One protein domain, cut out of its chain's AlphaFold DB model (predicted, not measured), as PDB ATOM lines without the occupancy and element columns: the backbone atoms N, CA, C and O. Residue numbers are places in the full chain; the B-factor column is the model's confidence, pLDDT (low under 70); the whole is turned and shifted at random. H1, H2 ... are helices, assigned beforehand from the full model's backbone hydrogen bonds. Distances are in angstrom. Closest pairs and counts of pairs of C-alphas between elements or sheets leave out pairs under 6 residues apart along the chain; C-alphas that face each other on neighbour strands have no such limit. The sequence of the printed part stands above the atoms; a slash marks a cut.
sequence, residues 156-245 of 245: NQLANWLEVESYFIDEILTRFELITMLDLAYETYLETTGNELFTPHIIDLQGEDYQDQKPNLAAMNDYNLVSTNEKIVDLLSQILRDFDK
ATOM      1  N   ASN A 156     -16.684  40.380 -33.616       88.94
ATOM      2  CA  ASN A 156     -15.277  40.127 -33.283       88.94
ATOM      3  C   ASN A 156     -14.884  40.705 -31.919       88.94
ATOM      4  O   ASN A 156     -14.097  40.098 -31.207       88.94
ATOM      5  N   GLN A 157     -15.447  41.851 -31.526       91.88
ATOM      6  CA  GLN A 157     -15.164  42.438 -30.213       91.88
ATOM      7  C   GLN A 157     -15.737  41.584 -29.082       91.88
ATOM      8  O   GLN A 157     -15.084  41.389 -28.062       91.88
ATOM      9  N   LEU A 158     -16.941  41.043 -29.282       94.00
ATOM     10  CA  LEU A 158     -17.576  40.142 -28.321       94.00
ATOM     11  C   LEU A 158     -16.883  38.772 -28.290       94.00
ATOM     12  O   LEU A 158     -16.726  38.196 -27.219       94.00
ATOM     13  N   ALA A 159     -16.426  38.279 -29.445       90.75
ATOM     14  CA  ALA A 159     -15.623  37.063 -29.554       90.75
ATOM     15  C   ALA A 159     -14.304  37.197 -28.779       90.75
ATOM     16  O   ALA A 159     -14.025  36.393 -27.897       90.75
ATOM     17  N   ASN A 160     -13.562  38.282 -29.022       91.12
ATOM     18  CA  ASN A 160     -12.330  38.601 -28.300       91.12
ATOM     19  C   ASN A 160     -12.568  38.720 -26.788       91.12
ATOM     20  O   ASN A 160     -11.721  38.308 -25.999       91.12
ATOM     21  N   TRP A 161     -13.711  39.279 -26.373       94.56
ATOM     22  CA  TRP A 161     -14.065  39.345 -24.958       94.56
ATOM     23  C   TRP A 161     -14.231  37.943 -24.351       94.56
ATOM     24  O   TRP A 161     -13.625  37.667 -23.318       94.56
ATOM     25  N   LEU A 162     -14.985  37.052 -25.010       92.12
ATOM     26  CA  LEU A 162     -15.196  35.671 -24.550       92.12
ATOM     27  C   LEU A 162     -13.886  34.878 -24.483       92.12
ATOM     28  O   LEU A 162     -13.667  34.169 -23.510       92.12
ATOM     29  N   GLU A 163     -13.007  35.026 -25.473       88.75
ATOM     30  CA  GLU A 163     -11.697  34.362 -25.493       88.75
ATOM     31  C   GLU A 163     -10.772  34.839 -24.368       88.75
ATOM     32  O   GLU A 163     -10.081  34.044 -23.735       88.75
ATOM     33  N   VAL A 164     -10.733  36.150 -24.112       90.38
ATOM     34  CA  VAL A 164      -9.916  36.706 -23.026       90.38
ATOM     35  C   VAL A 164     -10.449  36.245 -21.671       90.38
ATOM     36  O   VAL A 164      -9.659  35.868 -20.805       90.38
ATOM     37  N   GLU A 165     -11.771  36.239 -21.493       92.19
ATOM     38  CA  GLU A 165     -12.400  35.769 -20.258       92.19
ATOM     39  C   GLU A 165     -12.171  34.264 -20.053       92.19
ATOM     40  O   GLU A 165     -11.771  33.861 -18.960       92.19
ATOM     41  N   SER A 166     -12.324  33.443 -21.103       87.62
ATOM     42  CA  SER A 166     -12.062  32.000 -21.042       87.62
ATOM     43  C   SER A 166     -10.593  31.709 -20.718       87.62
ATOM     44  O   SER A 166     -10.288  30.860 -19.882       87.62
ATOM     45  N   TYR A 167      -9.665  32.481 -21.294       87.56
ATOM     46  CA  TYR A 167      -8.241  32.393 -20.978       87.56
ATOM     47  C   TYR A 167      -7.956  32.667 -19.494       87.56
ATOM     48  O   TYR A 167      -7.106  32.006 -18.903       87.56
ATOM     49  N   PHE A 168      -8.659  33.613 -18.861       88.19
ATOM     50  CA  PHE A 168      -8.473  33.904 -17.435       88.19
ATOM     51  C   PHE A 168      -8.999  32.811 -16.500       88.19
ATOM     52  O   PHE A 168      -8.556  32.747 -15.351       88.19
ATOM     53  N   ILE A 169      -9.913  31.965 -16.973       85.50
ATOM     54  CA  ILE A 169     -10.432  30.810 -16.231       85.50
ATOM     55  C   ILE A 169      -9.776  29.486 -16.661       85.50
ATOM     56  O   ILE A 169     -10.239  28.424 -16.258       85.50
ATOM     57  N   ASP A 170      -8.669  29.557 -17.416       82.94
ATOM     58  CA  ASP A 170      -7.916  28.416 -17.954       82.94
ATOM     59  C   ASP A 170      -8.762  27.479 -18.846       82.94
ATOM     60  O   ASP A 170      -8.553  26.262 -18.879       82.94
ATOM     61  N   GLU A 171      -9.696  28.046 -19.615       79.69
ATOM     62  CA  GLU A 171     -10.538  27.318 -20.564       79.69
ATOM     63  C   GLU A 171     -10.266  27.716 -22.019       79.69
ATOM     64  O   GLU A 171     -10.260  28.891 -22.404       79.69
ATOM     65  N   ILE A 172     -10.053  26.696 -22.854       78.12
ATOM     66  CA  ILE A 172      -9.797  26.850 -24.287       78.12
ATOM     67  C   ILE A 172     -11.096  26.593 -25.037       78.12
ATOM     68  O   ILE A 172     -11.547  25.450 -25.134       78.12
ATOM     69  N   LEU A 173     -11.655  27.654 -25.611       78.75
ATOM     70  CA  LEU A 173     -12.846  27.576 -26.442       78.75
ATOM     71  C   LEU A 173     -12.481  27.152 -27.862       78.75
ATOM     72  O   LEU A 173     -11.609  27.722 -28.518       78.75
ATOM     73  N   THR A 174     -13.193  26.162 -28.380       78.88
ATOM     74  CA  THR A 174     -13.189  25.875 -29.811       78.88
ATOM     75  C   THR A 174     -13.972  26.950 -30.565       78.88
ATOM     76  O   THR A 174     -14.897  27.571 -30.038       78.88
ATOM     77  N   ARG A 175     -13.668  27.120 -31.859       77.25
ATOM     78  CA  ARG A 175     -14.409  28.038 -32.740       77.25
ATOM     79  C   ARG A 175     -15.923  27.778 -32.690       77.25
ATOM     80  O   ARG A 175     -16.702  28.723 -32.624       77.25
ATOM     81  N   PHE A 176     -16.337  26.508 -32.661       75.88
ATOM     82  CA  PHE A 176     -17.748  26.125 -32.563       75.88
ATOM     83  C   PHE A 176     -18.409  26.611 -31.263       75.88
ATOM     84  O   PHE A 176     -19.528  27.121 -31.302       75.88
ATOM     85  N   GLU A 177     -17.730  26.475 -30.125       81.38
ATOM     86  CA  GLU A 177     -18.247  26.904 -28.817       81.38
ATOM     87  C   GLU A 177     -18.378  28.427 -28.756       81.38
ATOM     88  O   GLU A 177     -19.412  28.944 -28.339       81.38
ATOM     89  N   LEU A 178     -17.388  29.149 -29.284       85.25
ATOM     90  CA  LEU A 178     -17.401  30.607 -29.363       85.25
ATOM     91  C   LEU A 178     -18.584  31.138 -30.189       85.25
ATOM     92  O   LEU A 178     -19.331  32.000 -29.729       85.25
ATOM     93  N   ILE A 179     -18.803  30.583 -31.385       82.56
ATOM     94  CA  ILE A 179     -19.947  30.928 -32.248       82.56
ATOM     95  C   ILE A 179     -21.263  30.621 -31.543       82.56
ATOM     96  O   ILE A 179     -22.169  31.451 -31.514       82.56
ATOM     97  N   THR A 180     -21.346  29.441 -30.931       82.56
ATOM     98  CA  THR A 180     -22.533  28.996 -30.207       82.56
ATOM     99  C   THR A 180     -22.900  29.956 -29.078       82.56
ATOM    100  O   THR A 180     -24.066  30.329 -28.934       82.56
ATOM    101  N   MET A 181     -21.915  30.391 -28.291       88.00
ATOM    102  CA  MET A 181     -22.126  31.349 -27.210       88.00
ATOM    103  C   MET A 181     -22.541  32.728 -27.723       88.00
ATOM    104  O   MET A 181     -23.442  33.342 -27.155       88.00
ATOM    105  N   LEU A 182     -21.939  33.206 -28.813       89.38
ATOM    106  CA  LEU A 182     -22.299  34.486 -29.426       89.38
ATOM    107  C   LEU A 182     -23.720  34.476 -30.000       89.38
ATOM    108  O   LEU A 182     -24.458  35.440 -29.799       89.38
ATOM    109  N   ASP A 183     -24.133  33.388 -30.650       83.56
ATOM    110  CA  ASP A 183     -25.509  33.213 -31.123       83.56
ATOM    111  C   ASP A 183     -26.495  33.171 -29.954       83.56
ATOM    112  O   ASP A 183     -27.545  33.816 -29.982       83.56
ATOM    113  N   LEU A 184     -26.142  32.458 -28.882       85.56
ATOM    114  CA  LEU A 184     -26.948  32.400 -27.670       85.56
ATOM    115  C   LEU A 184     -27.118  33.781 -27.028       85.56
ATOM    116  O   LEU A 184     -28.219  34.130 -26.584       85.56
ATOM    117  N   ALA A 185     -26.036  34.557 -26.985       89.88
ATOM    118  CA  ALA A 185     -26.022  35.914 -26.461       89.88
ATOM    119  C   ALA A 185     -26.891  36.821 -27.317       89.88
ATOM    120  O   ALA A 185     -27.720  37.556 -26.783       89.88
ATOM    121  N   TYR A 186     -26.759  36.721 -28.635       87.50
ATOM    122  CA  TYR A 186     -27.561  37.497 -29.559       87.50
ATOM    123  C   TYR A 186     -29.056  37.231 -29.384       87.50
ATOM    124  O   TYR A 186     -29.812  38.181 -29.196       87.50
ATOM    125  N   GLU A 187     -29.488  35.967 -29.390       82.62
ATOM    126  CA  GLU A 187     -30.911  35.628 -29.256       82.62
ATOM    127  C   GLU A 187     -31.462  36.073 -27.901       82.62
ATOM    128  O   GLU A 187     -32.507  36.720 -27.829       82.62
ATOM    129  N   THR A 188     -30.715  35.823 -26.822       85.50
ATOM    130  CA  THR A 188     -31.115  36.252 -25.474       85.50
ATOM    131  C   THR A 188     -31.230  37.778 -25.394       85.50
ATOM    132  O   THR A 188     -32.192  38.312 -24.836       85.50
ATOM    133  N   TYR A 189     -30.285  38.511 -25.983       88.75
ATOM    134  CA  TYR A 189     -30.307  39.971 -26.021       88.75
ATOM    135  C   TYR A 189     -31.455  40.510 -26.885       88.75
ATOM    136  O   TYR A 189     -32.137  41.459 -26.495       88.75
ATOM    137  N   LEU A 190     -31.724  39.879 -28.028       84.31
ATOM    138  CA  LEU A 190     -32.804  40.253 -28.934       84.31
ATOM    139  C   LEU A 190     -34.180  39.993 -28.318       84.31
ATOM    140  O   LEU A 190     -35.083  40.817 -28.459       84.31
ATOM    141  N   GLU A 191     -34.360  38.875 -27.616       82.88
ATOM    142  CA  GLU A 191     -35.593  38.566 -26.889       82.88
ATOM    143  C   GLU A 191     -35.841  39.528 -25.726       82.88
ATOM    144  O   GLU A 191     -36.974  39.966 -25.520       82.88
ATOM    145  N   THR A 192     -34.792  39.881 -24.980       85.69
ATOM    146  CA  THR A 192     -34.910  40.724 -23.781       85.69
ATOM    147  C   THR A 192     -35.018  42.212 -24.098       85.69
ATOM    148  O   THR A 192     -35.732  42.935 -23.401       85.69
ATOM    149  N   THR A 193     -34.329  42.689 -25.138       85.50
ATOM    150  CA  THR A 193     -34.230  44.126 -25.448       85.50
ATOM    151  C   THR A 193     -34.956  44.539 -26.724       85.50
ATOM    152  O   THR A 193     -35.242  45.724 -26.904       85.50
ATOM    153  N   GLY A 194     -35.249  43.595 -27.623       82.31
ATOM    154  CA  GLY A 194     -35.748  43.887 -28.968       82.31
ATOM    155  C   GLY A 194     -34.698  44.488 -29.914       82.31
ATOM    156  O   GLY A 194     -35.055  44.894 -31.020       82.31
ATOM    157  N   ASN A 195     -33.427  44.564 -29.500       84.50
ATOM    158  CA  ASN A 195     -32.319  45.098 -30.293       84.50
ATOM    159  C   ASN A 195     -31.312  44.002 -30.659       84.50
ATOM    160  O   ASN A 195     -31.201  42.990 -29.975       84.50
ATOM    161  N   GLU A 196     -30.553  44.226 -31.728       85.50
ATOM    162  CA  GLU A 196     -29.461  43.334 -32.118       85.50
ATOM    163  C   GLU A 196     -28.241  43.545 -31.221       85.50
ATOM    164  O   GLU A 196     -27.881  44.683 -30.904       85.50
ATOM    165  N   LEU A 197     -27.584  42.445 -30.847       88.00
ATOM    166  CA  LEU A 197     -26.337  42.498 -30.084       88.00
ATOM    167  C   LEU A 197     -25.134  42.863 -30.970       88.00
ATOM    168  O   LEU A 197     -24.226  43.550 -30.512       88.00
ATOM    169  N   PHE A 198     -25.137  42.430 -32.236       86.38
ATOM    170  CA  PHE A 198     -24.101  42.711 -33.240       86.38
ATOM    171  C   PHE A 198     -24.643  42.548 -34.671       86.38
ATOM    172  O   PHE A 198     -25.645  41.881 -34.891       86.38
ATOM    173  N   THR A 199     -23.969  43.137 -35.666       74.69
ATOM    174  CA  THR A 199     -24.318  42.998 -37.096       74.69
ATOM    175  C   THR A 199     -23.073  42.836 -37.973       74.69
ATOM    176  O   THR A 199     -22.104  43.563 -37.729       74.69
ATOM    177  N   PRO A 200     -23.109  42.015 -39.045       63.34
ATOM    178  CA  PRO A 200     -24.206  41.116 -39.422       63.34
ATOM    179  C   PRO A 200     -24.350  39.951 -38.432       63.34
ATOM    180  O   PRO A 200     -23.395  39.597 -37.753       63.34
ATOM    181  N   HIS A 201     -25.541  39.350 -38.365       62.25
ATOM    182  CA  HIS A 201     -25.782  38.195 -37.493       62.25
ATOM    183  C   HIS A 201     -25.099  36.905 -38.001       62.25
ATOM    184  O   HIS A 201     -24.997  35.927 -37.275       62.25
ATOM    185  N   ILE A 202     -24.587  36.896 -39.240       59.19
ATOM    186  CA  ILE A 202     -23.679  35.838 -39.702       59.19
ATOM    187  C   ILE A 202     -22.334  36.047 -39.014       59.19
ATOM    188  O   ILE A 202     -21.642  37.030 -39.284       59.19
ATOM    189  N   ILE A 203     -21.986  35.110 -38.141       62.66
ATOM    190  CA  ILE A 203     -20.714  35.098 -37.435       62.66
ATOM    191  C   ILE A 203     -19.635  34.586 -38.397       62.66
ATOM    192  O   ILE A 203     -19.591  33.404 -38.716       62.66
ATOM    193  N   ASP A 204     -18.782  35.492 -38.872       64.69
ATOM    194  CA  ASP A 204     -17.549  35.176 -39.600       64.69
ATOM    195  C   ASP A 204     -16.363  35.682 -38.774       64.69
ATOM    196  O   ASP A 204     -15.968  36.850 -38.860       64.69
ATOM    197  N   LEU A 205     -15.850  34.813 -37.899       66.12
ATOM    198  CA  LEU A 205     -14.713  35.138 -37.042       66.12
ATOM    199  C   LEU A 205     -13.415  35.044 -37.847       66.12
ATOM    200  O   LEU A 205     -13.078  33.997 -38.410       66.12
ATOM    201  N   GLN A 206     -12.655  36.135 -37.861       56.81
ATOM    202  CA  GLN A 206     -11.389  36.258 -38.587       56.81
ATOM    203  C   GLN A 206     -10.204  35.923 -37.664       56.81
ATOM    204  O   GLN A 206      -9.953  36.668 -36.724       56.81
ATOM    205  N   GLY A 207      -9.455  34.850 -37.954       52.22
ATOM    206  CA  GLY A 207      -8.273  34.433 -37.177       52.22
ATOM    207  C   GLY A 207      -7.890  32.964 -37.410       52.22
ATOM    208  O   GLY A 207      -8.773  32.148 -37.696       52.22
ATOM    209  N   GLU A 208      -6.587  32.643 -37.338       47.03
ATOM    210  CA  GLU A 208      -6.092  31.250 -37.284       47.03
ATOM    211  C   GLU A 208      -6.605  30.558 -36.011       47.03
ATOM    212  O   GLU A 208      -6.948  31.245 -35.053       47.03
ATOM    213  N   ASP A 209      -6.685  29.219 -36.023       49.50
ATOM    214  CA  ASP A 209      -7.176  28.395 -34.909       49.50
ATOM    215  C   ASP A 209      -6.748  28.956 -33.544       49.50
ATOM    216  O   ASP A 209      -5.563  29.001 -33.212       49.50
ATOM    217  N   TYR A 210      -7.741  29.389 -32.762       53.56
ATOM    218  CA  TYR A 210      -7.611  30.125 -31.498       53.56
ATOM    219  C   TYR A 210      -7.108  29.258 -30.325       53.56
ATOM    220  O   TYR A 210      -7.450  29.487 -29.169       53.56
ATOM    221  N   GLN A 211      -6.309  28.227 -30.607       50.12
ATOM    222  CA  GLN A 211      -5.766  27.323 -29.597       50.12
ATOM    223  C   GLN A 211      -4.409  27.827 -29.077       50.12
ATOM    224  O   GLN A 211      -3.512  28.167 -29.849       50.12
ATOM    225  N   ASP A 212      -4.261  27.852 -27.749       52.28
ATOM    226  CA  ASP A 212      -3.007  28.035 -26.995       52.28
ATOM    227  C   ASP A 212      -2.264  29.383 -27.114       52.28
ATOM    228  O   ASP A 212      -1.105  29.496 -26.698       52.28
ATOM    229  N   GLN A 213      -2.900  30.449 -27.611       63.06
ATOM    230  CA  GLN A 213      -2.246  31.758 -27.713       63.06
ATOM    231  C   GLN A 213      -2.744  32.739 -26.652       63.06
ATOM    232  O   GLN A 213      -3.927  33.052 -26.562       63.06
ATOM    233  N   LYS A 214      -1.803  33.277 -25.865       79.19
ATOM    234  CA  LYS A 214      -2.054  34.410 -24.966       79.19
ATOM    235  C   LYS A 214      -2.758  35.533 -25.747       79.19
ATOM    236  O   LYS A 214      -2.250  35.890 -26.816       79.19
ATOM    237  N   PRO A 215      -3.828  36.149 -25.204       83.06
ATOM    238  CA  PRO A 215      -4.542  37.197 -25.915       83.06
ATOM    239  C   PRO A 215      -3.613  38.313 -26.389       83.06
ATOM    240  O   PRO A 215      -2.786  38.837 -25.631       83.06
ATOM    241  N   ASN A 216      -3.739  38.666 -27.667       85.88
ATOM    242  CA  ASN A 216      -2.943  39.730 -28.261       85.88
ATOM    243  C   ASN A 216      -3.458  41.116 -27.820       85.88
ATOM    244  O   ASN A 216      -4.499  41.256 -27.177       85.88
ATOM    245  N   LEU A 217      -2.718  42.172 -28.167       88.00
ATOM    246  CA  LEU A 217      -3.069  43.535 -27.760       88.00
ATOM    247  C   LEU A 217      -4.434  43.993 -28.305       88.00
ATOM    248  O   LEU A 217      -5.126  44.747 -27.629       88.00
ATOM    249  N   ALA A 218      -4.823  43.553 -29.505       87.56
ATOM    250  CA  ALA A 218      -6.120  43.902 -30.081       87.56
ATOM    251  C   ALA A 218      -7.264  43.258 -29.284       87.56
ATOM    252  O   ALA A 218      -8.168  43.972 -28.858       87.56
ATOM    253  N   ALA A 219      -7.156  41.962 -28.976       88.06
ATOM    254  CA  ALA A 219      -8.131  41.250 -28.155       88.06
ATOM    255  C   ALA A 219      -8.252  41.860 -26.748       88.06
ATOM    256  O   ALA A 219      -9.355  42.078 -26.256       88.06
ATOM    257  N   MET A 220      -7.130  42.241 -26.129       90.62
ATOM    258  CA  MET A 220      -7.135  42.904 -24.818       90.62
ATOM    259  C   MET A 220      -7.770  44.307 -24.863       90.62
ATOM    260  O   MET A 220      -8.413  44.736 -23.905       90.62
ATOM    261  N   ASN A 221      -7.609  45.048 -25.963       92.69
ATOM    262  CA  ASN A 221      -8.273  46.342 -26.134       92.69
ATOM    263  C   ASN A 221      -9.788  46.177 -26.289       92.69
ATOM    264  O   ASN A 221     -10.543  46.917 -25.659       92.69
ATOM    265  N   ASP A 222     -10.221  45.193 -27.077       93.19
ATOM    266  CA  ASP A 222     -11.637  44.868 -27.236       93.19
ATOM    267  C   ASP A 222     -12.248  44.381 -25.919       93.19
ATOM    268  O   ASP A 222     -13.328  44.840 -25.551       93.19
ATOM    269  N   TYR A 223     -11.523  43.558 -25.152       93.38
ATOM    270  CA  TYR A 223     -11.938  43.130 -23.816       93.38
ATOM    271  C   TYR A 223     -12.221  44.321 -22.899       93.38
ATOM    272  O   TYR A 223     -13.301  44.416 -22.313       93.38
ATOM    273  N   ASN A 224     -11.285  45.271 -22.810       94.00
ATOM    274  CA  ASN A 224     -11.454  46.463 -21.979       94.00
ATOM    275  C   ASN A 224     -12.619  47.336 -22.458       94.00
ATOM    276  O   ASN A 224     -13.338  47.897 -21.635       94.00
ATOM    277  N   LEU A 225     -12.809  47.454 -23.776       95.50
ATOM    278  CA  LEU A 225     -13.894  48.235 -24.360       95.50
ATOM    279  C   LEU A 225     -15.264  47.618 -24.043       95.50
ATOM    280  O   LEU A 225     -16.133  48.315 -23.522       95.50
ATOM    281  N   VAL A 226     -15.451  46.324 -24.314       95.81
ATOM    282  CA  VAL A 226     -16.707  45.605 -24.028       95.81
ATOM    283  C   VAL A 226     -16.992  45.593 -22.524       95.81
ATOM    284  O   VAL A 226     -18.134  45.804 -22.120       95.81
ATOM    285  N   SER A 227     -15.950  45.488 -21.690       95.31
ATOM    286  CA  SER A 227     -16.066  45.528 -20.225       95.31
ATOM    287  C   SER A 227     -16.625  46.840 -19.659       95.31
ATOM    288  O   SER A 227     -16.949  46.909 -18.477       95.31
ATOM    289  N   THR A 228     -16.774  47.888 -20.477       95.38
ATOM    290  CA  THR A 228     -17.444  49.132 -20.060       95.38
ATOM    291  C   THR A 228     -18.973  49.033 -20.036       95.38
ATOM    292  O   THR A 228     -19.621  49.878 -19.417       95.38
ATOM    293  N   ASN A 229     -19.564  48.012 -20.672       95.44
ATOM    294  CA  ASN A 229     -21.008  47.789 -20.698       95.44
ATOM    295  C   ASN A 229     -21.392  46.598 -19.805       95.44
ATOM    296  O   ASN A 229     -21.423  45.451 -20.250       95.44
ATOM    297  N   GLU A 230     -21.749  46.891 -18.550       93.88
ATOM    298  CA  GLU A 230     -22.098  45.882 -17.534       93.88
ATOM    299  C   GLU A 230     -23.194  44.911 -17.993       93.88
ATOM    300  O   GLU A 230     -23.106  43.719 -17.732       93.88
ATOM    301  N   LYS A 231     -24.203  45.377 -18.741       93.44
ATOM    302  CA  LYS A 231     -25.313  44.511 -19.179       93.44
ATOM    303  C   LYS A 231     -24.869  43.450 -20.180       93.44
ATOM    304  O   LYS A 231     -25.380  42.333 -20.153       93.44
ATOM    305  N   ILE A 232     -23.979  43.819 -21.099       94.44
ATOM    306  CA  ILE A 232     -23.451  42.892 -22.102       94.44
ATOM    307  C   ILE A 232     -22.446  41.944 -21.450       94.44
ATOM    308  O   ILE A 232     -22.499  40.747 -21.714       94.44
ATOM    309  N   VAL A 233     -21.607  42.450 -20.542       95.38
ATOM    310  CA  VAL A 233     -20.693  41.627 -19.737       95.38
ATOM    311  C   VAL A 233     -21.458  40.581 -18.934       95.38
ATOM    312  O   VAL A 233     -21.168  39.398 -19.064       95.38
ATOM    313  N   ASP A 234     -22.483  40.981 -18.180       94.69
ATOM    314  CA  ASP A 234     -23.286  40.059 -17.369       94.69
ATOM    315  C   ASP A 234     -23.920  38.955 -18.226       94.69
ATOM    316  O   ASP A 234     -23.920  37.784 -17.841       94.69
ATOM    317  N   LEU A 235     -24.427  39.311 -19.412       94.75
ATOM    318  CA  LEU A 235     -24.981  38.356 -20.367       94.75
ATOM    319  C   LEU A 235     -23.923  37.355 -20.857       94.75
ATOM    320  O   LEU A 235     -24.171  36.149 -20.831       94.75
ATOM    321  N   LEU A 236     -22.762  37.839 -21.306       94.31
ATOM    322  CA  LEU A 236     -21.694  36.987 -21.832       94.31
ATOM    323  C   LEU A 236     -21.085  36.103 -20.737       94.31
ATOM    324  O   LEU A 236     -20.930  34.904 -20.951       94.31
ATOM    325  N   SER A 237     -20.822  36.649 -19.545       92.38
ATOM    326  CA  SER A 237     -20.355  35.885 -18.383       92.38
ATOM    327  C   SER A 237     -21.349  34.803 -17.970       92.38
ATOM    328  O   SER A 237     -20.937  33.698 -17.617       92.38
ATOM    329  N   GLN A 238     -22.653  35.100 -17.979       90.69
ATOM    330  CA  GLN A 238     -23.678  34.110 -17.649       90.69
ATOM    331  C   GLN A 238     -23.690  32.975 -18.673       90.69
ATOM    332  O   GLN A 238     -23.770  31.812 -18.287       90.69
ATOM    333  N   ILE A 239     -23.580  33.311 -19.960       90.00
ATOM    334  CA  ILE A 239     -23.528  32.326 -21.038       90.00
ATOM    335  C   ILE A 239     -22.290  31.449 -20.925       90.00
ATOM    336  O   ILE A 239     -22.453  30.236 -20.963       90.00
ATOM    337  N   LEU A 240     -21.107  32.032 -20.722       88.25
ATOM    338  CA  LEU A 240     -19.864  31.282 -20.533       88.25
ATOM    339  C   LEU A 240     -20.006  30.294 -19.364       88.25
ATOM    340  O   LEU A 240     -19.927  29.088 -19.551       88.25
ATOM    341  N   ARG A 241     -20.423  30.778 -18.188       85.62
ATOM    342  CA  ARG A 241     -20.629  29.932 -16.997       85.62
ATOM    343  C   ARG A 241     -21.654  28.818 -17.174       85.62
ATOM    344  O   ARG A 241     -21.580  27.813 -16.471       85.62
ATOM    345  N   ASP A 242     -22.689  29.039 -17.978       81.81
ATOM    346  CA  ASP A 242     -23.701  28.021 -18.254       81.81
ATOM    347  C   ASP A 242     -23.252  27.062 -19.357       81.81
ATOM    348  O   ASP A 242     -23.683  25.909 -19.367       81.81
ATOM    349  N   PHE A 243     -22.363  27.514 -20.238       74.88
ATOM    350  CA  PHE A 243     -21.677  26.676 -21.205       74.88
ATOM    351  C   PHE A 243     -20.705  25.711 -20.512       74.88
ATOM    352  O   PHE A 243     -20.596  24.565 -20.932       74.88
ATOM    353  N   ASP A 244     -20.109  26.097 -19.382       64.00
ATOM    354  CA  ASP A 244     -19.165  25.249 -18.633       64.00
ATOM    355  C   ASP A 244     -19.821  24.323 -17.606       64.00
ATOM    356  O   ASP A 244     -19.116  23.582 -16.917       64.00
ATOM    357  N   LYS A 245     -21.150  24.318 -17.454       55.50
ATOM    358  CA  LYS A 245     -21.869  23.403 -16.541       55.50
ATOM    359  C   LYS A 245     -22.262  22.106 -17.230       55.50
ATOM    360  O   LYS A 245     -21.963  21.052 -16.619       55.50
TER     361      LYS A 245
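AT A GLANCE: This is residues 156 to 245 of the 245 residues of the protein "HTH cro/C1-type domain-containing protein" of Lactobacillus sp. ASF360 (UniProt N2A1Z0). Two crossed pairs of helices, H1 with H3 and H2 with H4, pack next to each other at large angles. A long loop, residues 194 to 216, runs round the outside from the end of H2 back to the start of H3. The printed part has 90 residues, with four named helices in the order H1, H2, H3, H4 and no named strand; the class is all helix. It is compact, with a radius of gyration of the C-alphas of 12.3 A, and spans 36 by 28 by 25 A.

IN THESE COORDINATES: H1 is residues 156 to 168, 18.3 A long, beginning at C-alpha 156 (-15.277, 40.127, -33.283). H2, residues 175 to 193, is 26.5 A long and ends at C-alpha 193 (-34.230, 44.126, -25.448). H3 is residues 217 to 226, 14.3 A. H4, residues 230 to 243, is 19.6 A and ends at C-alpha 243 (-21.677, 26.676, -21.205).

HOW THE PARTS SIT: H1 is the hub, touching three helices. It touches H3 about perpendicular, at 79 degrees; the closest C-alphas, of Trp 161 and Tyr 223, are 4.5 A apart. Residues 158 to 163 of H1 touch residues 178 to 182 of H2 at a steep tilt of 65 degrees, opposite ways, closest at the C-alphas of Ala 159 and Leu 178, 6.7 A. H1 and H4 only just touch, with 3 pairs of C-alphas within 8 A, closest at Leu 162 and Leu 236, 7.2 A. H2, with residues 181 to 189, touches H4 at a steep tilt of 49 degrees; the closest C-alphas, of Met 181 and Ile 239, are 6.4 A apart. H3 and H4 are close but not clearly touching, and H2 and H3 are apart. In H1, H2, H3 and H4 every O i to N i+4 pair is within hydrogen-bond range.

THE WHOLE: The C-alphas farthest apart, of Gly 194 and Asp 212, are 36.4 A apart. The printed part has no cut. The link from H2 to H3 is long, with 23 residues. Residues 200 to 213 and 244 to 245 have pLDDT under 70; the mean of the printed part is 82.3.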